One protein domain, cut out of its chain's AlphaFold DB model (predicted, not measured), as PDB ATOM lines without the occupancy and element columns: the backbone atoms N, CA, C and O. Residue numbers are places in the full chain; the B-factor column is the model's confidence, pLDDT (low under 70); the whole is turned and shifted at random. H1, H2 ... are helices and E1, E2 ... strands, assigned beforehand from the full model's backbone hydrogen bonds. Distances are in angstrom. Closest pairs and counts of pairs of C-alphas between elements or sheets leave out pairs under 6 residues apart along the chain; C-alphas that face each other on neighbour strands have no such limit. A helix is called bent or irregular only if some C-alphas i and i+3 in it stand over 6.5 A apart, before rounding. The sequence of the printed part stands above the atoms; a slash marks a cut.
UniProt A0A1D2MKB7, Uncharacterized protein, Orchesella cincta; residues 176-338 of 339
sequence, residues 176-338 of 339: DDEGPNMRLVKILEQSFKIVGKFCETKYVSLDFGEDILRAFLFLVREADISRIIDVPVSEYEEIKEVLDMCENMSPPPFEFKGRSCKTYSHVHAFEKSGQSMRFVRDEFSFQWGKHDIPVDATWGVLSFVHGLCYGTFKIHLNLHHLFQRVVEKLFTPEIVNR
ATOM      1  N   ASP A 176     143.672 188.898 111.344       46.09
ATOM      2  CA  ASP A 176     143.652 190.029 112.278       46.09
ATOM      3  C   ASP A 176     142.349 190.145 113.090       46.09
ATOM      4  O   ASP A 176     142.248 191.005 113.964       46.09
ATOM      5  N   ASP A 177     141.355 189.274 112.864       46.50
ATOM      6  CA  ASP A 177     140.131 189.218 113.683       46.50
ATOM      7  C   ASP A 177     140.371 188.403 114.974       46.50
ATOM      8  O   ASP A 177     139.631 187.487 115.362       46.50
ATOM      9  N   GLU A 178     141.472 188.741 115.657       49.25
ATOM     10  CA  GLU A 178     141.872 188.253 116.979       49.25
ATOM     11  C   GLU A 178     140.981 188.839 118.084       49.25
ATOM     12  O   GLU A 178     141.441 189.247 119.147       49.25
ATOM     13  N   GLY A 179     139.670 188.890 117.856       44.97
ATOM     14  CA  GLY A 179     138.725 189.202 118.913       44.97
ATOM     15  C   GLY A 179     138.917 188.263 120.123       44.97
ATOM     16  O   GLY A 179     139.366 187.121 119.968       44.97
ATOM     17  N   PRO A 180     138.506 188.692 121.321       48.94
ATOM     18  CA  PRO A 180     138.951 188.184 122.625       48.94
ATOM     19  C   PRO A 180     138.545 186.749 123.027       48.94
ATOM     20  O   PRO A 180     138.550 186.464 124.215       48.94
ATOM     21  N   ASN A 181     138.194 185.831 122.120       59.50
ATOM     22  CA  ASN A 181     137.483 184.604 122.514       59.50
ATOM     23  C   ASN A 181     137.926 183.280 121.862       59.50
ATOM     24  O   ASN A 181     137.171 182.317 121.892       59.50
ATOM     25  N   MET A 182     139.108 183.196 121.249       78.25
ATOM     26  CA  MET A 182     139.577 181.939 120.628       78.25
ATOM     27  C   MET A 182     141.062 181.657 120.889       78.25
ATOM     28  O   MET A 182     141.684 180.863 120.183       78.25
ATOM     29  N   ARG A 183     141.665 182.305 121.894       90.12
ATOM     30  CA  ARG A 183     143.096 182.133 122.209       90.12
ATOM     31  C   ARG A 183     143.392 180.707 122.644       90.12
ATOM     32  O   ARG A 183     144.386 180.119 122.224       90.12
ATOM     33  N   LEU A 184     142.479 180.130 123.413       90.94
ATOM     34  CA  LEU A 184     142.564 178.749 123.852       90.94
ATOM     35  C   LEU A 184     142.529 177.754 122.679       90.94
ATOM     36  O   LEU A 184     143.340 176.831 122.618       90.94
ATOM     37  N   VAL A 185     141.661 177.996 121.693       89.88
ATOM     38  CA  VAL A 185     141.621 177.198 120.460       89.88
ATOM     39  C   VAL A 185     142.929 177.340 119.686       89.88
ATOM     40  O   VAL A 185     143.516 176.328 119.331       89.88
ATOM     41  N   LYS A 186     143.469 178.552 119.520       92.69
ATOM     42  CA  LYS A 186     144.773 178.749 118.855       92.69
ATOM     43  C   LYS A 186     145.915 177.982 119.538       92.69
ATOM     44  O   LYS A 186     146.748 177.390 118.855       92.69
ATOM     45  N   ILE A 187     145.941 177.948 120.876       95.19
ATOM     46  CA  ILE A 187     146.903 177.138 121.648       95.19
ATOM     47  C   ILE A 187     146.736 175.646 121.323       95.19
ATOM     48  O   ILE A 187     147.727 174.931 121.131       95.19
ATOM     49  N   LEU A 188     145.489 175.169 121.243       95.19
ATOM     50  CA  LEU A 188     145.189 173.788 120.880       95.19
ATOM     51  C   LEU A 188     145.704 173.458 119.475       95.19
ATOM     52  O   LEU A 188     146.423 172.481 119.293       95.19
ATOM     53  N   GLU A 189     145.400 174.291 118.487       94.44
ATOM     54  CA  GLU A 189     145.844 174.079 117.108       94.44
ATOM     55  C   GLU A 189     147.357 174.057 116.967       94.44
ATOM     56  O   GLU A 189     147.920 173.187 116.297       94.44
ATOM     57  N   GLN A 190     148.033 174.989 117.638       96.44
ATOM     58  CA  GLN A 190     149.484 175.011 117.668       96.44
ATOM     59  C   GLN A 190     150.041 173.723 118.288       96.44
ATOM     60  O   GLN A 190     151.038 173.188 117.805       96.44
ATOM     61  N   SER A 191     149.360 173.164 119.291       96.81
ATOM     62  CA  SER A 191     149.725 171.875 119.881       96.81
ATOM     63  C   SER A 191     149.620 170.728 118.864       96.81
ATOM     64  O   SER A 191     150.556 169.935 118.732       96.81
ATOM     65  N   PHE A 192     148.546 170.672 118.069       96.25
ATOM     66  CA  PHE A 192     148.423 169.706 116.966       96.25
ATOM     67  C   PHE A 192     149.502 169.901 115.897       96.25
ATOM     68  O   PHE A 192     150.087 168.926 115.422       96.25
ATOM     69  N   LYS A 193     149.829 171.150 115.556       95.44
ATOM     70  CA  LYS A 193     150.894 171.475 114.599       95.44
ATOM     71  C   LYS A 193     152.267 171.003 115.084       95.44
ATOM     72  O   LYS A 193     153.030 170.423 114.310       95.44
ATOM     73  N   ILE A 194     152.566 171.188 116.372       95.06
ATOM     74  CA  ILE A 194     153.784 170.677 117.014       95.06
ATOM     75  C   ILE A 194     153.818 169.144 116.936       95.06
ATOM     76  O   ILE A 194     154.831 168.581 116.518       95.06
ATOM     77  N   VAL A 195     152.718 168.453 117.259       94.06
ATOM     78  CA  VAL A 195     152.634 166.988 117.106       94.06
ATOM     79  C   VAL A 195     152.888 166.567 115.662       94.06
ATOM     80  O   VAL A 195     153.733 165.706 115.437       94.06
ATOM     81  N   GLY A 196     152.231 167.192 114.685       93.19
ATOM     82  CA  GLY A 196     152.415 166.875 113.266       93.19
ATOM     83  C   GLY A 196     153.843 167.112 112.762       93.19
ATOM     84  O   GLY A 196     154.290 166.440 111.834       93.19
ATOM     85  N   LYS A 197     154.586 168.034 113.389       92.69
ATOM     86  CA  LYS A 197     155.997 168.297 113.076       92.69
ATOM     87  C   LYS A 197     156.952 167.280 113.705       92.69
ATOM     88  O   LYS A 197     157.904 166.860 113.047       92.69
ATOM     89  N   PHE A 198     156.760 166.943 114.981       91.50
ATOM     90  CA  PHE A 198     157.718 166.136 115.750       91.50
ATOM     91  C   PHE A 198     157.357 164.650 115.838       91.50
ATOM     92  O   PHE A 198     158.214 163.833 116.174       91.50
ATOM     93  N   CYS A 199     156.118 164.275 115.526       89.06
ATOM     94  CA  CYS A 199     155.724 162.887 115.357       89.06
ATOM     95  C   CYS A 199     155.909 162.476 113.896       89.06
ATOM     96  O   CYS A 199     155.443 163.146 112.978       89.06
ATOM     97  N   GLU A 200     156.602 161.362 113.661       88.19
ATOM     98  CA  GLU A 200     156.747 160.858 112.299       88.19
ATOM     99  C   GLU A 200     155.384 160.423 111.748       88.19
ATOM    100  O   GLU A 200     154.651 159.681 112.406       88.19
ATOM    101  N   THR A 201     155.092 160.791 110.497       88.81
ATOM    102  CA  THR A 201     153.811 160.496 109.823       88.81
ATOM    103  C   THR A 201     153.484 159.008 109.728       88.81
ATOM    104  O   THR A 201     152.335 158.624 109.532       88.81
ATOM    105  N   LYS A 202     154.494 158.147 109.895       86.69
ATOM    106  CA  LYS A 202     154.315 156.698 109.985       86.69
ATOM    107  C   LYS A 202     153.586 156.270 111.263       86.69
ATOM    108  O   LYS A 202     152.978 155.209 111.252       86.69
ATOM    109  N   TYR A 203     153.657 157.034 112.357       87.06
ATOM    110  CA  TYR A 203     152.979 156.721 113.623       87.06
ATOM    111  C   TYR A 203     151.644 157.447 113.766       87.06
ATOM    112  O   TYR A 203     150.688 156.846 114.243       87.06
ATOM    113  N   VAL A 204     151.583 158.711 113.345       87.12
ATOM    114  CA  VAL A 204     150.376 159.543 113.391       87.12
ATOM    115  C   VAL A 204     150.239 160.230 112.039       87.12
ATOM    116  O   VAL A 204     151.104 161.020 111.666       87.12
ATOM    117  N   SER A 205     149.190 159.914 111.276       89.94
ATOM    118  CA  SER A 205     148.944 160.605 110.008       89.94
ATOM    119  C   SER A 205     148.523 162.054 110.261       89.94
ATOM    120  O   SER A 205     147.902 162.364 111.278       89.94
ATOM    121  N   LEU A 206     148.852 162.950 109.327       89.62
ATOM    122  CA  LEU A 206     148.438 164.354 109.416       89.62
ATOM    123  C   LEU A 206     146.909 164.478 109.388       89.62
ATOM    124  O   LEU A 206     146.347 165.180 110.222       89.62
ATOM    125  N   ASP A 207     146.257 163.708 108.513       91.44
ATOM    126  CA  ASP A 207     144.797 163.664 108.391       91.44
ATOM    127  C   ASP A 207     144.126 163.286 109.718       91.44
ATOM    128  O   ASP A 207     143.165 163.926 110.128       91.44
ATOM    129  N   PHE A 208     144.684 162.311 110.450       90.31
ATOM    130  CA  PHE A 208     144.164 161.939 111.766       90.31
ATOM    131  C   PHE A 208     144.232 163.113 112.749       90.31
ATOM    132  O   PHE A 208     143.276 163.357 113.477       90.31
ATOM    133  N   GLY A 209     145.338 163.861 112.764       91.94
ATOM    134  CA  GLY A 209     145.466 165.048 113.611       91.94
ATOM    135  C   GLY A 209     144.418 166.117 113.288       91.94
ATOM    136  O   GLY A 209     143.791 166.650 114.202       91.94
ATOM    137  N   GLU A 210     144.191 166.398 112.003       92.94
ATOM    138  CA  GLU A 210     143.169 167.356 111.564       92.94
ATOM    139  C   GLU A 210     141.747 166.897 111.904       92.94
ATOM    140  O   GLU A 210     140.938 167.695 112.382       92.94
ATOM    141  N   ASP A 211     141.441 165.619 111.683       93.38
ATOM    142  CA  ASP A 211     140.123 165.050 111.954       93.38
ATOM    143  C   ASP A 211     139.810 165.060 113.454       93.38
ATOM    144  O   ASP A 211     138.710 165.454 113.847       93.38
ATOM    145  N   ILE A 212     140.785 164.713 114.303       95.19
ATOM    146  CA  ILE A 212     140.640 164.797 115.760       95.19
ATOM    147  C   ILE A 212     140.445 166.246 116.207       95.19
ATOM    148  O   ILE A 212     139.544 166.504 117.004       95.19
ATOM    149  N   LEU A 213     141.229 167.195 115.687       94.12
ATOM    150  CA  LEU A 213     141.065 168.612 116.019       94.12
ATOM    151  C   LEU A 213     139.659 169.106 115.649       94.12
ATOM    152  O   LEU A 213     138.978 169.705 116.478       94.12
ATOM    153  N   ARG A 214     139.184 168.819 114.430       91.81
ATOM    154  CA  ARG A 214     137.832 169.202 113.986       91.81
ATOM    155  C   ARG A 214     136.747 168.551 114.838       91.81
ATOM    156  O   ARG A 214     135.793 169.230 115.215       91.81
ATOM    157  N   ALA A 215     136.887 167.262 115.146       91.69
ATOM    158  CA  ALA A 215     135.943 166.541 115.989       91.69
ATOM    159  C   ALA A 215     135.908 167.122 117.407       91.69
ATOM    160  O   ALA A 215     134.830 167.354 117.944       91.69
ATOM    161  N   PHE A 216     137.061 167.444 117.992       93.69
ATOM    162  CA  PHE A 216     137.124 168.057 119.314       93.69
ATOM    163  C   PHE A 216     136.534 169.475 119.322       93.69
ATOM    164  O   PHE A 216     135.751 169.805 120.206       93.69
ATOM    165  N   LEU A 217     136.812 170.299 118.307       90.44
ATOM    166  CA  LEU A 217     136.187 171.623 118.174       90.44
ATOM    167  C   LEU A 217     134.671 171.542 117.957       90.44
ATOM    168  O   LEU A 217     133.933 172.409 118.422       90.44
ATOM    169  N   PHE A 218     134.190 170.486 117.299       89.25
ATOM    170  CA  PHE A 218     132.764 170.193 117.234       89.25
ATOM    171  C   PHE A 218     132.191 169.895 118.626       89.25
ATOM    172  O   PHE A 218     131.154 170.455 118.970       89.25
ATOM    173  N   LEU A 219     132.874 169.097 119.456       90.12
ATOM    174  CA  LEU A 219     132.456 168.867 120.847       90.12
ATOM    175  C   LEU A 219     132.424 170.168 121.656       90.12
ATOM    176  O   LEU A 219     131.464 170.403 122.379       90.12
ATOM    177  N   VAL A 220     133.430 171.027 121.489       87.81
ATOM    178  CA  VAL A 220     133.504 172.354 122.122       87.81
ATOM    179  C   VAL A 220     132.332 173.248 121.723       87.81
ATOM    180  O   VAL A 220     131.821 173.989 122.552       87.81
ATOM    181  N   ARG A 221     131.897 173.175 120.462       84.69
ATOM    182  CA  ARG A 221     130.745 173.930 119.958       84.69
ATOM    183  C   ARG A 221     129.411 173.407 120.490       84.69
ATOM    184  O   ARG A 221     128.495 174.195 120.696       84.69
ATOM    185  N   GLU A 222     129.281 172.089 120.594       84.44
ATOM    186  CA  GLU A 222     128.078 171.433 121.122       84.44
ATOM    187  C   GLU A 222     127.967 171.612 122.639       84.44
ATOM    188  O   GLU A 222     126.865 171.677 123.179       84.44
ATOM    189  N   ALA A 223     129.108 171.708 123.323       83.06
ATOM    190  CA  ALA A 223     129.164 172.175 124.691       83.06
ATOM    191  C   ALA A 223     128.782 173.659 124.753       83.06
ATOM    192  O   ALA A 223     129.014 174.432 123.824       83.06
ATOM    193  N   ASP A 224     128.187 174.065 125.868       79.06
ATOM    194  CA  ASP A 224     127.841 175.457 126.129       79.06
ATOM    195  C   ASP A 224     129.116 176.322 126.160       79.06
ATOM    196  O   ASP A 224     129.786 176.430 127.189       79.06
ATOM    197  N   ILE A 225     129.466 176.922 125.014       74.12
ATOM    198  CA  ILE A 225     130.705 177.694 124.814       74.12
ATOM    199  C   ILE A 225     130.838 178.846 125.812       74.12
ATOM    200  O   ILE A 225     131.951 179.258 126.131       74.12
ATOM    201  N   SER A 226     129.714 179.323 126.359       77.12
ATOM    202  CA  SER A 226     129.692 180.372 127.377       77.12
ATOM    203  C   SER A 226     130.410 179.965 128.669       77.12
ATOM    204  O   SER A 226     130.900 180.826 129.399       77.12
ATOM    205  N   ARG A 227     130.531 178.657 128.931       79.31
ATOM    206  CA  ARG A 227     131.255 178.098 130.083       79.31
ATOM    207  C   ARG A 227     132.763 178.044 129.865       79.31
ATOM    208  O   ARG A 227     133.516 177.877 130.824       79.31
ATOM    209  N   ILE A 228     133.221 178.181 128.622       82.06
ATOM    210  CA  ILE A 228     134.641 178.133 128.288       82.06
ATOM    211  C   ILE A 228     135.227 179.528 128.474       82.06
ATOM    212  O   ILE A 228     135.103 180.421 127.637       82.06
ATOM    213  N   ILE A 229     135.899 179.710 129.609       84.69
ATOM    214  CA  ILE A 229     136.583 180.958 129.937       84.69
ATOM    215  C   ILE A 229     137.893 181.028 129.146       84.69
ATOM    216  O   ILE A 229     138.841 180.291 129.441       84.69
ATOM    217  N   ASP A 230     137.960 181.943 128.175       87.31
ATOM    218  CA  ASP A 230     139.167 182.159 127.372       87.31
ATOM    219  C   ASP A 230     140.360 182.641 128.228       87.31
ATOM    220  O   ASP A 230     140.248 183.046 129.390       87.31
ATOM    221  N   VAL A 231     141.549 182.560 127.644       89.94
ATOM    222  CA  VAL A 231     142.832 182.848 128.295       89.94
ATOM    223  C   VAL A 231     143.132 184.340 128.221       89.94
ATOM    224  O   VAL A 231     143.047 184.874 127.125       89.94
ATOM    225  N   PRO A 232     143.535 185.039 129.298       91.50
ATOM    226  CA  PRO A 232     143.979 186.437 129.226       91.50
ATOM    227  C   PRO A 232     145.058 186.676 128.155       91.50
ATOM    228  O   PRO A 232     145.852 185.786 127.869       91.50
ATOM    229  N   VAL A 233     145.112 187.880 127.561       91.44
ATOM    230  CA  VAL A 233     146.019 188.166 126.422       91.44
ATOM    231  C   VAL A 233     147.471 187.937 126.829       91.44
ATOM    232  O   VAL A 233     148.194 187.260 126.113       91.44
ATOM    233  N   SER A 234     147.854 188.415 128.013       92.38
ATOM    234  CA  SER A 234     149.205 188.241 128.549       92.38
ATOM    235  C   SER A 234     149.584 186.767 128.724       92.38
ATOM    236  O   SER A 234     150.650 186.358 128.284       92.38
ATOM    237  N   GLU A 235     148.698 185.949 129.308       92.88
ATOM    238  CA  GLU A 235     148.944 184.509 129.482       92.88
ATOM    239  C   GLU A 235     149.041 183.796 128.122       92.88
ATOM    240  O   GLU A 235     149.883 182.921 127.934       92.88
ATOM    241  N   TYR A 236     148.200 184.185 127.158       93.62
ATOM    242  CA  TYR A 236     148.240 183.649 125.801       93.62
ATOM    243  C   TYR A 236     149.551 183.985 125.084       93.62
ATOM    244  O   TYR A 236     150.147 183.092 124.489       93.62
ATOM    245  N   GLU A 237     150.012 185.236 125.145       94.00
ATOM    246  CA  GLU A 237     151.267 185.666 124.519       94.00
ATOM    247  C   GLU A 237     152.469 184.904 125.092       94.00
ATOM    248  O   GLU A 237     153.286 184.394 124.325       94.00
ATOM    249  N   GLU A 238     152.529 184.743 126.419       92.94
ATOM    250  CA  GLU A 238     153.583 183.975 127.096       92.94
ATOM    251  C   GLU A 238     153.579 182.496 126.676       92.94
ATOM    252  O   GLU A 238     154.625 181.929 126.351       92.94
ATOM    253  N   ILE A 239     152.403 181.854 126.644       94.19
ATOM    254  CA  ILE A 239     152.274 180.464 126.185       94.19
ATOM    255  C   ILE A 239     152.683 180.351 124.715       94.19
ATOM    256  O   ILE A 239     153.465 179.469 124.356       94.19
ATOM    257  N   LYS A 240     152.165 181.241 123.865       94.88
ATOM    258  CA  LYS A 240     152.416 181.241 122.426       94.88
ATOM    259  C   LYS A 240     153.901 181.389 122.126       94.88
ATOM    260  O   LYS A 240     154.410 180.648 121.296       94.88
ATOM    261  N   GLU A 241     154.612 182.285 122.807       94.38
ATOM    262  CA  GLU A 241     156.059 182.446 122.622       94.38
ATOM    263  C   GLU A 241     156.810 181.137 122.921       94.38
ATOM    264  O   GLU A 241     157.683 180.716 122.158       94.38
ATOM    265  N   VAL A 242     156.438 180.438 123.999       92.62
ATOM    266  CA  VAL A 242     157.055 179.154 124.363       92.62
ATOM    267  C   VAL A 242     156.738 178.051 123.357       92.62
ATOM    268  O   VAL A 242     157.625 177.258 123.016       92.62
ATOM    269  N   LEU A 243     155.500 177.999 122.866       95.06
ATOM    270  CA  LEU A 243     155.097 177.061 121.824       95.06
ATOM    271  C   LEU A 243     155.778 177.379 120.490       95.06
ATOM    272  O   LEU A 243     156.258 176.453 119.847       95.06
ATOM    273  N   ASP A 244     155.932 178.653 120.120       95.50
ATOM    274  CA  ASP A 244     156.668 179.094 118.929       95.50
ATOM    275  C   ASP A 244     158.147 178.682 119.023       95.50
ATOM    276  O   ASP A 244     158.717 178.155 118.064       95.50
ATOM    277  N   MET A 245     158.785 178.868 120.184       93.50
ATOM    278  CA  MET A 245     160.151 178.389 120.423       93.50
ATOM    279  C   MET A 245     160.244 176.867 120.289       93.50
ATOM    280  O   MET A 245     161.184 176.361 119.674       93.50
ATOM    281  N   CYS A 246     159.270 176.141 120.842       93.00
ATOM    282  CA  CYS A 246     159.221 174.687 120.771       93.00
ATOM    283  C   CYS A 246     159.017 174.181 119.345       93.00
ATOM    284  O   CYS A 246     159.770 173.329 118.873       93.00
ATOM    285  N   GLU A 247     158.051 174.756 118.635       94.88
ATOM    286  CA  GLU A 247     157.762 174.455 117.244       94.88
ATOM    287  C   GLU A 247     159.002 174.688 116.384       94.88
ATOM    288  O   GLU A 247     159.318 173.855 115.543       94.88
ATOM    289  N   ASN A 248     159.757 175.764 116.614       94.19
ATOM    290  CA  ASN A 248     160.950 176.097 115.837       94.19
ATOM    291  C   ASN A 248     162.219 175.317 116.229       94.19
ATOM    292  O   ASN A 248     163.252 175.493 115.576       94.19
ATOM    293  N   MET A 249     162.170 174.421 117.224       91.19
ATOM    294  CA  MET A 249     163.325 173.589 117.572       91.19
ATOM    295  C   MET A 249     163.748 172.691 116.400       91.19
ATOM    296  O   MET A 249     162.943 171.981 115.792       91.19
ATOM    297  N   SER A 250     165.044 172.716 116.088       89.00
ATOM    298  CA  SER A 250     165.682 171.842 115.105       89.00
ATOM    299  C   SER A 250     167.128 171.566 115.533       89.00
ATOM    300  O   SER A 250     167.863 172.526 115.787       89.00
ATOM    301  N   PRO A 251     167.569 170.295 115.614       85.44
ATOM    302  CA  PRO A 251     166.829 169.059 115.310       85.44
ATOM    303  C   PRO A 251     165.789 168.673 116.391       85.44
ATOM    304  O   PRO A 251     165.800 169.258 117.476       85.44
ATOM    305  N   PRO A 252     164.903 167.685 116.126       84.06
ATOM    306  CA  PRO A 252     164.002 167.122 117.131       84.06
ATOM    307  C   PRO A 252     164.745 166.685 118.403       84.06
ATOM    308  O   PRO A 252     165.823 166.093 118.304       84.06
ATOM    309  N   PRO A 253     164.183 166.923 119.600       86.00
ATOM    310  CA  PRO A 253     164.851 166.583 120.857       86.00
ATOM    311  C   PRO A 253     164.887 165.073 121.143       86.00
ATOM    312  O   PRO A 253     165.628 164.640 122.030       86.00
ATOM    313  N   PHE A 254     164.097 164.272 120.425       87.69
ATOM    314  CA  PHE A 254     164.114 162.814 120.479       87.69
ATOM    315  C   PHE A 254     163.676 162.200 119.145       87.69
ATOM    316  O   PHE A 254     163.068 162.866 118.308       87.69
ATOM    317  N   GLU A 255     163.960 160.911 118.976       89.44
ATOM    318  CA  GLU A 255     163.528 160.103 117.833       89.44
ATOM    319  C   GLU A 255     162.715 158.895 118.310       89.44
ATOM    320  O   GLU A 255     163.069 158.239 119.293       89.44
ATOM    321  N   PHE A 256     161.635 158.559 117.610       89.19
ATOM    322  CA  PHE A 256     160.798 157.411 117.946       89.19
ATOM    323  C   PHE A 256     161.281 156.126 117.269       89.19
ATOM    324  O   PHE A 256     161.295 155.998 116.043       89.19
ATOM    325  N   LYS A 257     161.580 155.101 118.070       91.00
ATOM    326  CA  LYS A 257     161.944 153.768 117.585       91.00
ATOM    327  C   LYS A 257     160.731 152.842 117.644       91.00
ATOM    328  O   LYS A 257     160.093 152.650 118.681       91.00
ATOM    329  N   GLY A 258     160.414 152.241 116.504       87.12
ATOM    330  CA  GLY A 258     159.153 151.542 116.312       87.12
ATOM    331  C   GLY A 258     159.125 150.686 115.057       87.12
ATOM    332  O   GLY A 258     160.016 150.760 114.212       87.12
ATOM    333  N   ARG A 259     158.088 149.857 114.953       84.06
ATOM    334  CA  ARG A 259     157.713 149.192 113.701       84.06
ATOM    335  C   ARG A 259     156.510 149.925 113.132       84.06
ATOM    336  O   ARG A 259     155.615 150.294 113.883       84.06
ATOM    337  N   SER A 260     156.494 150.118 111.823       78.62
ATOM    338  CA  SER A 260     155.334 150.635 111.108       78.62
ATOM    339  C   SER A 260     155.018 149.682 109.967       78.62
ATOM    340  O   SER A 260     155.891 149.317 109.176       78.62
ATOM    341  N   CYS A 261     153.777 149.222 109.943       71.44
ATOM    342  CA  CYS A 261     153.168 148.427 108.894       71.44
ATOM    343  C   CYS A 261     152.017 149.245 108.296       71.44
ATOM    344  O   CYS A 261     151.540 150.192 108.912       71.44
ATOM    345  N   LYS A 262     151.527 148.866 107.109       71.25
ATOM    346  CA  LYS A 262     150.444 149.610 106.431       71.25
ATOM    347  C   LYS A 262     149.181 149.787 107.283       71.25
ATOM    348  O   LYS A 262     148.471 150.763 107.095       71.25
ATOM    349  N   THR A 263     148.898 148.837 108.169       68.12
ATOM    350  CA  THR A 263     147.681 148.794 108.991       68.12
ATOM    351  C   THR A 263     147.912 149.207 110.439       68.12
ATOM    352  O   THR A 263     146.949 149.448 111.159       68.12
ATOM    353  N   TYR A 264     149.164 149.244 110.897       72.94
ATOM    354  CA  TYR A 264     149.467 149.418 112.310       72.94
ATOM    355  C   TYR A 264     150.884 149.930 112.524       72.94
ATOM    356  O   TYR A 264     151.841 149.421 111.935       72.94
ATOM    357  N   SER A 265     151.021 150.875 113.445       78.00
ATOM    358  CA  SER A 265     152.304 151.424 113.850       78.00
ATOM    359  C   SER A 265     152.462 151.350 115.359       78.00
ATOM    360  O   SER A 265     151.539 151.639 116.115       78.00
ATOM    361  N   HIS A 266     153.652 150.952 115.800       82.38
ATOM    362  CA  HIS A 266     153.970 150.741 117.204       82.38
ATOM    363  C   HIS A 266     155.332 151.317 117.554       82.38
ATOM    364  O   HIS A 266     156.371 150.844 117.077       82.38
ATOM    365  N   VAL A 267     155.320 152.300 118.446       84.88
ATOM    366  CA  VAL A 267     156.512 152.829 119.105       84.88
ATOM    367  C   VAL A 267     156.844 151.917 120.285       84.88
ATOM    368  O   VAL A 267     156.005 151.694 121.148       84.88
ATOM    369  N   HIS A 268     158.064 151.377 120.338       88.12
ATOM    370  CA  HIS A 268     158.524 150.557 121.472       88.12
ATOM    371  C   HIS A 268     159.571 151.270 122.334       88.12
ATOM    372  O   HIS A 268     159.826 150.856 123.466       88.12
ATOM    373  N   ALA A 269     160.204 152.317 121.808       89.12
ATOM    374  CA  ALA A 269     161.171 153.127 122.530       89.12
ATOM    375  C   ALA A 269     161.266 154.526 121.917       89.12
ATOM    376  O   ALA A 269     160.901 154.737 120.761       89.12
ATOM    377  N   PHE A 270     161.822 155.465 122.668       88.56
ATOM    378  CA  PHE A 270     162.303 156.731 122.126       88.56
ATOM    379  C   PHE A 270     163.782 156.905 122.467       88.56
ATOM    380  O   PHE A 270     164.272 156.399 123.478       88.56
ATOM    381  N   GLU A 271     164.513 157.576 121.588       90.38
ATOM    382  CA  GLU A 271     165.931 157.866 121.743       90.38
ATOM    383  C   GLU A 271     166.115 159.351 122.027       90.38
ATOM    384  O   GLU A 271     165.681 160.198 121.249       90.38
ATOM    385  N   LYS A 272     166.758 159.671 123.151       87.69
ATOM    386  CA  LYS A 272     167.061 161.042 123.566       87.69
ATOM    387  C   LYS A 272     168.517 161.111 123.993       87.69
ATOM    388  O   LYS A 272     168.942 160.354 124.860       87.69
ATOM    389  N   SER A 273     169.290 162.004 123.374       87.12
ATOM    390  CA  SER A 273     170.718 162.195 123.684       87.12
ATOM    391  C   SER A 273     171.550 160.897 123.613       87.12
ATOM    392  O   SER A 273     172.443 160.685 124.428       87.12
ATOM    393  N   GLY A 274     171.234 160.011 122.659       87.50
ATOM    394  CA  GLY A 274     171.898 158.710 122.480       87.50
ATOM    395  C   GLY A 274     171.485 157.627 123.487       87.50
ATOM    396  O   GLY A 274     172.003 156.513 123.437       87.50
ATOM    397  N   GLN A 275     170.555 157.925 124.399       91.06
ATOM    398  CA  GLN A 275     169.976 156.948 125.311       91.06
ATOM    399  C   GLN A 275     168.615 156.486 124.787       91.06
ATOM    400  O   GLN A 275     167.709 157.293 124.575       91.06
ATOM    401  N   SER A 276     168.462 155.173 124.610       91.81
ATOM    402  CA  SER A 276     167.177 154.563 124.271       91.81
ATOM    403  C   SER A 276     166.396 154.242 125.543       91.81
ATOM    404  O   SER A 276     166.871 153.505 126.410       91.81
ATOM    405  N   MET A 277     165.192 154.795 125.651       88.75
ATOM    406  CA  MET A 277     164.247 154.540 126.731       88.75
ATOM    407  C   MET A 277     163.070 153.751 126.172       88.75
ATOM    408  O   MET A 277     162.399 154.191 125.237       88.75
ATOM    409  N   ARG A 278     162.835 152.555 126.723       89.44
ATOM    410  CA  ARG A 278     161.693 151.726 126.328       89.44
ATOM    411  C   ARG A 278     160.402 152.345 126.828       89.44
ATOM    412  O   ARG A 278     160.336 152.816 127.960       89.44
ATOM    413  N   PHE A 279     159.378 152.278 125.990       81.81
ATOM    414  CA  PHE A 279     158.028 152.577 126.418       81.81
ATOM    415  C   PHE A 279     157.548 151.453 127.343       81.81
ATOM    416  O   PHE A 279     157.577 150.278 126.967       81.81
ATOM    417  N   VAL A 280     157.150 151.811 128.560       82.38
ATOM    418  CA  VAL A 280     156.567 150.899 129.544       82.38
ATOM    419  C   VAL A 280     155.167 151.413 129.819       82.38
ATOM    420  O   VAL A 280     155.019 152.564 130.213       82.38
ATOM    421  N   ARG A 281     154.155 150.574 129.579       79.00
ATOM    422  CA  ARG A 281     152.798 150.887 130.026       79.00
ATOM    423  C   ARG A 281     152.725 150.676 131.531       79.00
ATOM    424  O   ARG A 281     152.999 149.576 132.007       79.00
ATOM    425  N   ASP A 282     152.355 151.721 132.237       81.25
ATOM    426  CA  ASP A 282     152.046 151.735 133.659       81.25
ATOM    427  C   ASP A 282     150.593 152.185 133.884       81.25
ATOM    428  O   ASP A 282     149.826 152.379 132.939       81.25
ATOM    429  N   GLU A 283     150.196 152.324 135.146       77.94
ATOM    430  CA  GLU A 283     148.851 152.775 135.521       77.94
ATOM    431  C   GLU A 283     148.539 154.218 135.089       77.94
ATOM    432  O   GLU A 283     147.373 154.566 134.923       77.94
ATOM    433  N   PHE A 284     149.570 155.035 134.851       71.56
ATOM    434  CA  PHE A 284     149.448 156.418 134.376       71.56
ATOM    435  C   PHE A 284     149.446 156.523 132.851       71.56
ATOM    436  O   PHE A 284     149.265 157.607 132.292       71.56
ATOM    437  N   SER A 285     149.656 155.404 132.160       73.19
ATOM    438  CA  SER A 285     149.647 155.365 130.711       73.19
ATOM    439  C   SER A 285     148.236 155.570 130.186       73.19
ATOM    440  O   SER A 285     147.263 155.049 130.724       73.19
ATOM    441  N   PHE A 286     148.147 156.315 129.089       74.00
ATOM    442  CA  PHE A 286     146.897 156.584 128.398       74.00
ATOM    443  C   PHE A 286     146.140 155.282 128.052       74.00
ATOM    444  O   PHE A 286     146.732 154.317 127.550       74.00
ATOM    445  N   GLN A 287     144.829 155.270 128.313       75.56
ATOM    446  CA  GLN A 287     143.934 154.135 128.079       75.56
ATOM    447  C   GLN A 287     142.818 154.559 127.128       75.56
ATOM    448  O   GLN A 287     142.040 155.448 127.454       75.56
ATOM    449  N   TRP A 288     142.748 153.907 125.966       77.69
ATOM    450  CA  TRP A 288     141.671 154.130 125.003       77.69
ATOM    451  C   TRP A 288     140.317 153.714 125.572       77.69
ATOM    452  O   TRP A 288     140.215 152.662 126.207       77.69
ATOM    453  N   GLY A 289     139.283 154.496 125.259       81.56
ATOM    454  CA  GLY A 289     137.903 154.173 125.615       81.56
ATOM    455  C   GLY A 289     137.564 154.533 127.057       81.56
ATOM    456  O   GLY A 289     136.581 154.032 127.595       81.56
ATOM    457  N   LYS A 290     138.376 155.387 127.691       84.00
ATOM    458  CA  LYS A 290     137.992 156.033 128.946       84.00
ATOM    459  C   LYS A 290     137.041 157.200 128.674       84.00
ATOM    460  O   LYS A 290     136.097 157.400 129.433       84.00
ATOM    461  N   HIS A 291     137.296 157.940 127.597       88.62
ATOM    462  CA  HIS A 291     136.454 159.027 127.106       88.62
ATOM    463  C   HIS A 291     136.148 158.825 125.616       88.62
ATOM    464  O   HIS A 291     136.572 157.842 125.003       88.62
ATOM    465  N   ASP A 292     135.399 159.758 125.025       89.81
ATOM    466  CA  ASP A 292     135.214 159.799 123.574       89.81
ATOM    467  C   ASP A 292     136.576 159.943 122.863       89.81
ATOM    468  O   ASP A 292     137.489 160.612 123.356       89.81
ATOM    469  N   ILE A 293     136.716 159.335 121.685       90.75
ATOM    470  CA  ILE A 293     137.970 159.263 120.920       90.75
ATOM    471  C   ILE A 293     138.598 160.651 120.703       90.75
ATOM    472  O   ILE A 293     139.808 160.774 120.914       90.75
ATOM    473  N   PRO A 294     137.848 161.711 120.322       93.31
ATOM    474  CA  PRO A 294     138.425 163.041 120.161       93.31
ATOM    475  C   PRO A 294     138.967 163.611 121.469       93.31
ATOM    476  O   PRO A 294     139.993 164.282 121.448       93.31
ATOM    477  N   VAL A 295     138.319 163.336 122.605       93.50
ATOM    478  CA  VAL A 295     138.753 163.804 123.931       93.50
ATOM    479  C   VAL A 295     140.061 163.123 124.314       93.50
ATOM    480  O   VAL A 295     141.057 163.788 124.597       93.50
ATOM    481  N   ASP A 296     140.069 161.799 124.234       90.88
ATOM    482  CA  ASP A 296     141.205 160.938 124.540       90.88
ATOM    483  C   ASP A 296     142.436 161.284 123.673       90.88
ATOM    484  O   ASP A 296     143.543 161.502 124.178       90.88
ATOM    485  N   ALA A 297     142.242 161.414 122.357       92.69
ATOM    486  CA  ALA A 297     143.308 161.769 121.424       92.69
ATOM    487  C   ALA A 297     143.824 163.199 121.645       92.69
ATOM    488  O   ALA A 297     145.037 163.429 121.621       92.69
ATOM    489  N   THR A 298     142.928 164.156 121.909       95.00
ATOM    490  CA  THR A 298     143.308 165.548 122.183       95.00
ATOM    491  C   THR A 298     144.099 165.662 123.484       95.00
ATOM    492  O   THR A 298     145.125 166.343 123.529       95.00
ATOM    493  N   TRP A 299     143.706 164.931 124.529       93.31
ATOM    494  CA  TRP A 299     144.478 164.852 125.768       93.31
ATOM    495  C   TRP A 299     145.883 164.280 125.532       93.31
ATOM    496  O   TRP A 299     146.872 164.780 126.077       93.31
ATOM    497  N   GLY A 300     145.992 163.263 124.671       91.62
ATOM    498  CA  GLY A 300     147.268 162.702 124.230       91.62
ATOM    499  C   GLY A 300     148.164 163.726 123.524       91.62
ATOM    500  O   GLY A 300     149.353 163.813 123.835       91.62
ATOM    501  N   VAL A 301     147.596 164.546 122.632       94.38
ATOM    502  CA  VAL A 301     148.299 165.652 121.951       94.38
ATOM    503  C   VAL A 301     148.851 166.655 122.958       94.38
ATOM    504  O   VAL A 301     150.037 166.984 122.914       94.38
ATOM    505  N   LEU A 302     148.030 167.095 123.909       94.38
ATOM    506  CA  LEU A 302     148.441 168.066 124.922       94.38
ATOM    507  C   LEU A 302     149.518 167.503 125.850       94.38
ATOM    508  O   LEU A 302     150.525 168.163 126.097       94.38
ATOM    509  N   SER A 303     149.355 166.256 126.293       90.62
ATOM    510  CA  SER A 303     150.346 165.551 127.115       90.62
ATOM    511  C   SER A 303     151.683 165.405 126.387       90.62
ATOM    512  O   SER A 303     152.750 165.589 126.980       90.62
ATOM    513  N   PHE A 304     151.639 165.116 125.084       90.75
ATOM    514  CA  PHE A 304     152.829 165.038 124.249       90.75
ATOM    515  C   PHE A 304     153.536 166.390 124.138       90.75
ATOM    516  O   PHE A 304     154.741 166.460 124.374       90.75
ATOM    517  N   VAL A 305     152.804 167.462 123.818       93.25
ATOM    518  CA  VAL A 305     153.361 168.821 123.692       93.25
ATOM    519  C   VAL A 305     153.941 169.299 125.018       93.25
ATOM    520  O   VAL A 305     155.060 169.803 125.049       93.25
ATOM    521  N   HIS A 306     153.241 169.052 126.121       89.44
ATOM    522  CA  HIS A 306     153.704 169.350 127.472       89.44
ATOM    523  C   HIS A 306     155.055 168.679 127.781       89.44
ATOM    524  O   HIS A 306     156.006 169.342 128.195       89.44
ATOM    525  N   GLY A 307     155.192 167.379 127.489       88.56
ATOM    526  CA  GLY A 307     156.447 166.646 127.684       88.56
ATOM    527  C   GLY A 307     157.566 167.047 126.713       88.56
ATOM    528  O   GLY A 307     158.722 167.196 127.117       88.56
ATOM    529  N   LEU A 308     157.234 167.247 125.435       89.38
ATOM    530  CA  LEU A 308     158.168 167.645 124.378       89.38
ATOM    531  C   LEU A 308     158.755 169.037 124.645       89.38
ATOM    532  O   LEU A 308     159.974 169.221 124.600       89.38
ATOM    533  N   CYS A 309     157.893 170.002 124.955       89.94
ATOM    534  CA  CYS A 309     158.253 171.401 125.150       89.94
ATOM    535  C   CYS A 309     158.730 171.707 126.579       89.94
ATOM    536  O   CYS A 309     159.075 172.847 126.881       89.94
ATOM    537  N   TYR A 310     158.836 170.713 127.470       88.44
ATOM    538  CA  TYR A 310     159.325 170.908 128.844       88.44
ATOM    539  C   TYR A 310     160.647 171.694 128.910       88.44
ATOM    540  O   TYR A 310     160.866 172.518 129.797       88.44
ATOM    541  N   GLY A 311     161.544 171.459 127.944       84.81
ATOM    542  CA  GLY A 311     162.832 172.148 127.856       84.81
ATOM    543  C   GLY A 311     162.715 173.664 127.673       84.81
ATOM    544  O   GLY A 311     163.498 174.391 128.282       84.81
ATOM    545  N   THR A 312     161.740 174.141 126.892       84.81
ATOM    546  CA  THR A 312     161.491 175.580 126.703       84.81
ATOM    547  C   THR A 312     160.732 176.173 127.880       84.81
ATOM    548  O   THR A 312     161.074 177.262 128.334       84.81
ATOM    549  N   PHE A 313     159.805 175.416 128.473       78.44
ATOM    550  CA  PHE A 313     159.132 175.828 129.706       78.44
ATOM    551  C   PHE A 313     160.071 175.938 130.914       78.44
ATOM    552  O   PHE A 313     159.776 176.677 131.845       78.44
ATOM    553  N   LYS A 314     161.222 175.253 130.933       71.06
ATOM    554  CA  LYS A 314     162.157 175.263 132.075       71.06
ATOM    555  C   LYS A 314     162.639 176.667 132.472       71.06
ATOM    556  O   LYS A 314     162.996 176.871 133.631       71.06
ATOM    557  N   ILE A 315     162.651 177.619 131.537       68.25
ATOM    558  CA  ILE A 315     163.019 179.017 131.812       68.25
ATOM    559  C   ILE A 315     162.000 179.658 132.776       68.25
ATOM    560  O   ILE A 315     162.376 180.466 133.624       68.25
ATOM    561  N   HIS A 316     160.745 179.197 132.737       71.31
ATOM    562  CA  HIS A 316     159.658 179.610 133.618       71.31
ATOM    563  C   HIS A 316     158.780 178.403 133.991       71.31
ATOM    564  O   HIS A 316     157.753 178.160 133.364       71.31
ATOM    565  N   LEU A 317     159.144 177.654 135.040       77.69
ATOM    566  CA  LEU A 317     158.373 176.478 135.501       77.69
ATOM    567  C   LEU A 317     156.874 176.769 135.707       77.69
ATOM    568  O   LEU A 317     156.039 175.895 135.502       77.69
ATOM    569  N   ASN A 318     156.520 178.005 136.057       85.38
ATOM    570  CA  ASN A 318     155.126 178.419 136.186       85.38
ATOM    571  C   ASN A 318     154.373 178.397 134.847       85.38
ATOM    572  O   ASN A 318     153.189 178.080 134.846       85.38
ATOM    573  N   LEU A 319     155.041 178.661 133.717       85.94
ATOM    574  CA  LEU A 319     154.432 178.606 132.383       85.94
ATOM    575  C   LEU A 319     154.053 177.184 131.977       85.94
ATOM    576  O   LEU A 319     153.065 176.992 131.280       85.94
ATOM    577  N   HIS A 320     154.804 176.188 132.446       85.06
ATOM    578  CA  HIS A 320     154.472 174.783 132.229       85.06
ATOM    579  C   HIS A 320     153.104 174.440 132.836       85.06
ATOM    580  O   HIS A 320     152.208 173.946 132.156       85.06
ATOM    581  N   HIS A 321     152.925 174.786 134.114       88.00
ATOM    582  CA  HIS A 321     151.658 174.609 134.820       88.00
ATOM    583  C   HIS A 321     150.553 175.500 134.254       88.00
ATOM    584  O   HIS A 321     149.397 175.086 134.203       88.00
ATOM    585  N   LEU A 322     150.903 176.713 133.823       91.19
ATOM    586  CA  LEU A 322     149.967 177.634 133.199       91.19
ATOM    587  C   LEU A 322     149.396 177.053 131.905       91.19
ATOM    588  O   LEU A 322     148.180 177.054 131.750       91.19
ATOM    589  N   PHE A 323     150.249 176.518 131.025       93.31
ATOM    590  CA  PHE A 323     149.827 175.855 129.793       93.31
ATOM    591  C   PHE A 323     148.844 174.728 130.097       93.31
ATOM    592  O   PHE A 323     147.740 174.748 129.561       93.31
ATOM    593  N   GLN A 324     149.203 173.806 131.000       92.00
ATOM    594  CA  GLN A 324     148.336 172.688 131.378       92.00
ATOM    595  C   GLN A 324     146.978 173.182 131.901       92.00
ATOM    596  O   GLN A 324     145.938 172.805 131.368       92.00
ATOM    597  N   ARG A 325     146.984 174.096 132.879       92.94
ATOM    598  CA  ARG A 325     145.762 174.676 133.458       92.94
ATOM    599  C   ARG A 325     144.889 175.351 132.403       92.94
ATOM    600  O   ARG A 325     143.668 175.312 132.493       92.94
ATOM    601  N   VAL A 326     145.508 176.033 131.443       92.69
ATOM    602  CA  VAL A 326     144.811 176.719 130.356       92.69
ATOM    603  C   VAL A 326     144.139 175.713 129.429       92.69
ATOM    604  O   VAL A 326     142.945 175.844 129.184       92.69
ATOM    605  N   VAL A 327     144.863 174.703 128.944       91.69
ATOM    606  CA  VAL A 327     144.299 173.741 127.985       91.69
ATOM    607  C   VAL A 327     143.267 172.812 128.626       91.69
ATOM    608  O   VAL A 327     142.314 172.422 127.960       91.69
ATOM    609  N   GLU A 328     143.385 172.534 129.928       91.88
ATOM    610  CA  GLU A 328     142.395 171.768 130.698       91.88
ATOM    611  C   GLU A 328     141.012 172.437 130.737       91.88
ATOM    612  O   GLU A 328     140.008 171.737 130.835       91.88
ATOM    613  N   LYS A 329     140.915 173.764 130.566       91.50
ATOM    614  CA  LYS A 329     139.615 174.458 130.498       91.50
ATOM    615  C   LYS A 329     138.766 174.052 129.288       91.50
ATOM    616  O   LYS A 329     137.564 174.296 129.301       91.50
ATOM    617  N   LEU A 330     139.361 173.445 128.255       91.06
ATOM    618  CA  LEU A 330     138.605 172.863 127.137       91.06
ATOM    619  C   LEU A 330     137.923 171.550 127.501       91.06
ATOM    620  O   LEU A 330     137.046 171.110 126.774       91.06
ATOM    621  N   PHE A 331     138.339 170.893 128.579       92.69
ATOM    622  CA  PHE A 331     137.837 169.585 128.977       92.69
ATOM    623  C   PHE A 331     136.758 169.756 130.040       92.69
ATOM    624  O   PHE A 331     136.891 169.290 131.171       92.69
ATOM    625  N   THR A 332     135.689 170.468 129.683       91.44
ATOM    626  CA  THR A 332     134.566 170.672 130.600       91.44
ATOM    627  C   THR A 332     133.868 169.338 130.901       91.44
ATOM    628  O   THR A 332     133.952 168.399 130.098       91.44
ATOM    629  N   PRO A 333     133.157 169.215 132.037       91.12
ATOM    630  CA  PRO A 333     132.434 167.994 132.376       91.12
ATOM    631  C   PRO A 333     131.467 167.520 131.283       91.12
ATOM    632  O   PRO A 333     131.297 166.319 131.116       91.12
ATOM    633  N   GLU A 334     130.866 168.433 130.522       90.56
ATOM    634  CA  GLU A 334     129.953 168.129 129.414       90.56
ATOM    635  C   GLU A 334     130.666 167.456 128.237       90.56
ATOM    636  O   GLU A 334     130.084 166.607 127.567       90.56
ATOM    637  N   ILE A 335     131.927 167.816 127.992       91.00
ATOM    638  CA  ILE A 335     132.747 167.218 126.934       91.00
ATOM    639  C   ILE A 335     133.313 165.880 127.409       91.00
ATOM    640  O   ILE A 335     133.241 164.883 126.693       91.00
ATOM    641  N   VAL A 336     133.853 165.844 128.629       90.88
ATOM    642  CA  VAL A 336     134.527 164.664 129.191       90.88
ATOM    643  C   VAL A 336     133.547 163.529 129.506       90.88
ATOM    644  O   VAL A 336     133.887 162.365 129.291       90.88
ATOM    645  N   ASN A 337     132.341 163.857 129.986       87.88
ATOM    646  CA  ASN A 337     131.306 162.892 130.385       87.88
ATOM    647  C   ASN A 337     130.172 162.775 129.356       87.88
ATOM    648  O   ASN A 337     129.063 162.376 129.704       87.88
ATOM    649  N   ARG A 338     130.415 163.151 128.096       81.06
ATOM    650  CA  ARG A 338     129.416 163.028 127.025       81.06
ATOM    651  C   ARG A 338     128.951 161.578 126.806       81.06
ATOM    652  O   ARG A 338     127.875 161.379 126.239       81.06
TER     653      ARG A 338
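Overview. This is residues 176 to 338 of the 339 residues of an uncharacterized protein of Orchesella cincta (UniProt A0A1D2MKB7). Three helices lie side by side in one layer, with H1 in the middle between H2 and H3, and the helical hairpin of H4 and H5 crosses over one face of this layer. A small three-strand sheet, E1 to E3, sits at one side of the helices with no helix on it, and short H6 is near H2 and H4. The printed part has 163 residues with six named helices and three named strands, in the order H1 H2 H3 E1 E2 E3 H4 H5 H6; the antiparallel sheet has the order E1 E2 E3, and the class is mostly helix. The whole is compact, with a radius of gyration of the C-alphas of 16.3 A and spans of 44 by 36 by 32 A.

Along the chain. H1, residues 183 to 198, begins at C-alpha 183 (143.096, 182.133, 122.209) and is 22.6 A long. H2, residues 206 to 222, is 24.5 A long, and H3, residues 233 to 247, is 20.3 A. The strands are E1, residues 255 to 261, E2, residues 264 to 272, which is 23.9 A long and bends by 53 degrees at residue 268, and E3, residues 275 to 278. H4, residues 293 to 308, is 22.1 A long. H5, residues 310 to 328, is irregular, with C-alphas 315 and 318 9.0 A apart, and has a kink of 115 degrees near residue 317. H6, residues 333 to 336, ends at C-alpha 336 (134.527, 164.664, 129.191).

Arrangement. H1 is the hub, touching four helices. It forms a hairpin with H2 at a shallow tilt of 17 degrees, closest at the C-alphas of Gly 196 and Leu 206, 6.1 A. H3 touches H1 and runs the same way at 6 degrees, closest at the C-alphas of Ile 194 and Glu 247, 5.5 A. H4 touches H1 with residues 301 to 305 alone, only just about perpendicular at 73 degrees; the closest C-alphas, of Ser 191 and Val 305, are 6.1 A apart. H5 touches H3 at a steep tilt of 56 degrees, closest at the C-alphas of Val 242 and Thr 312, 6.2 A. E1, E2 and E3 form a meander, each strand the antiparallel neighbour of the one before: N 257 and O 269 are 2.8 A apart, and N 270 and O 277 2.9 A, within hydrogen-bond range. Every O i to N i+4 pair is within range in H1, H2, H3 and H4, but 9 of 15 in H5; H6 is too short for such a pair.

Size, cuts and confidence. The C-alphas farthest apart, of Ser 226 and Gly 274, are 47.7 A apart. The printed part has no cut. The link from E3 to H4, residues 279 to 292, is long. Mean pLDDT of the printed part is 86.5; residues 176 to 181, 263 and 315 are under 70.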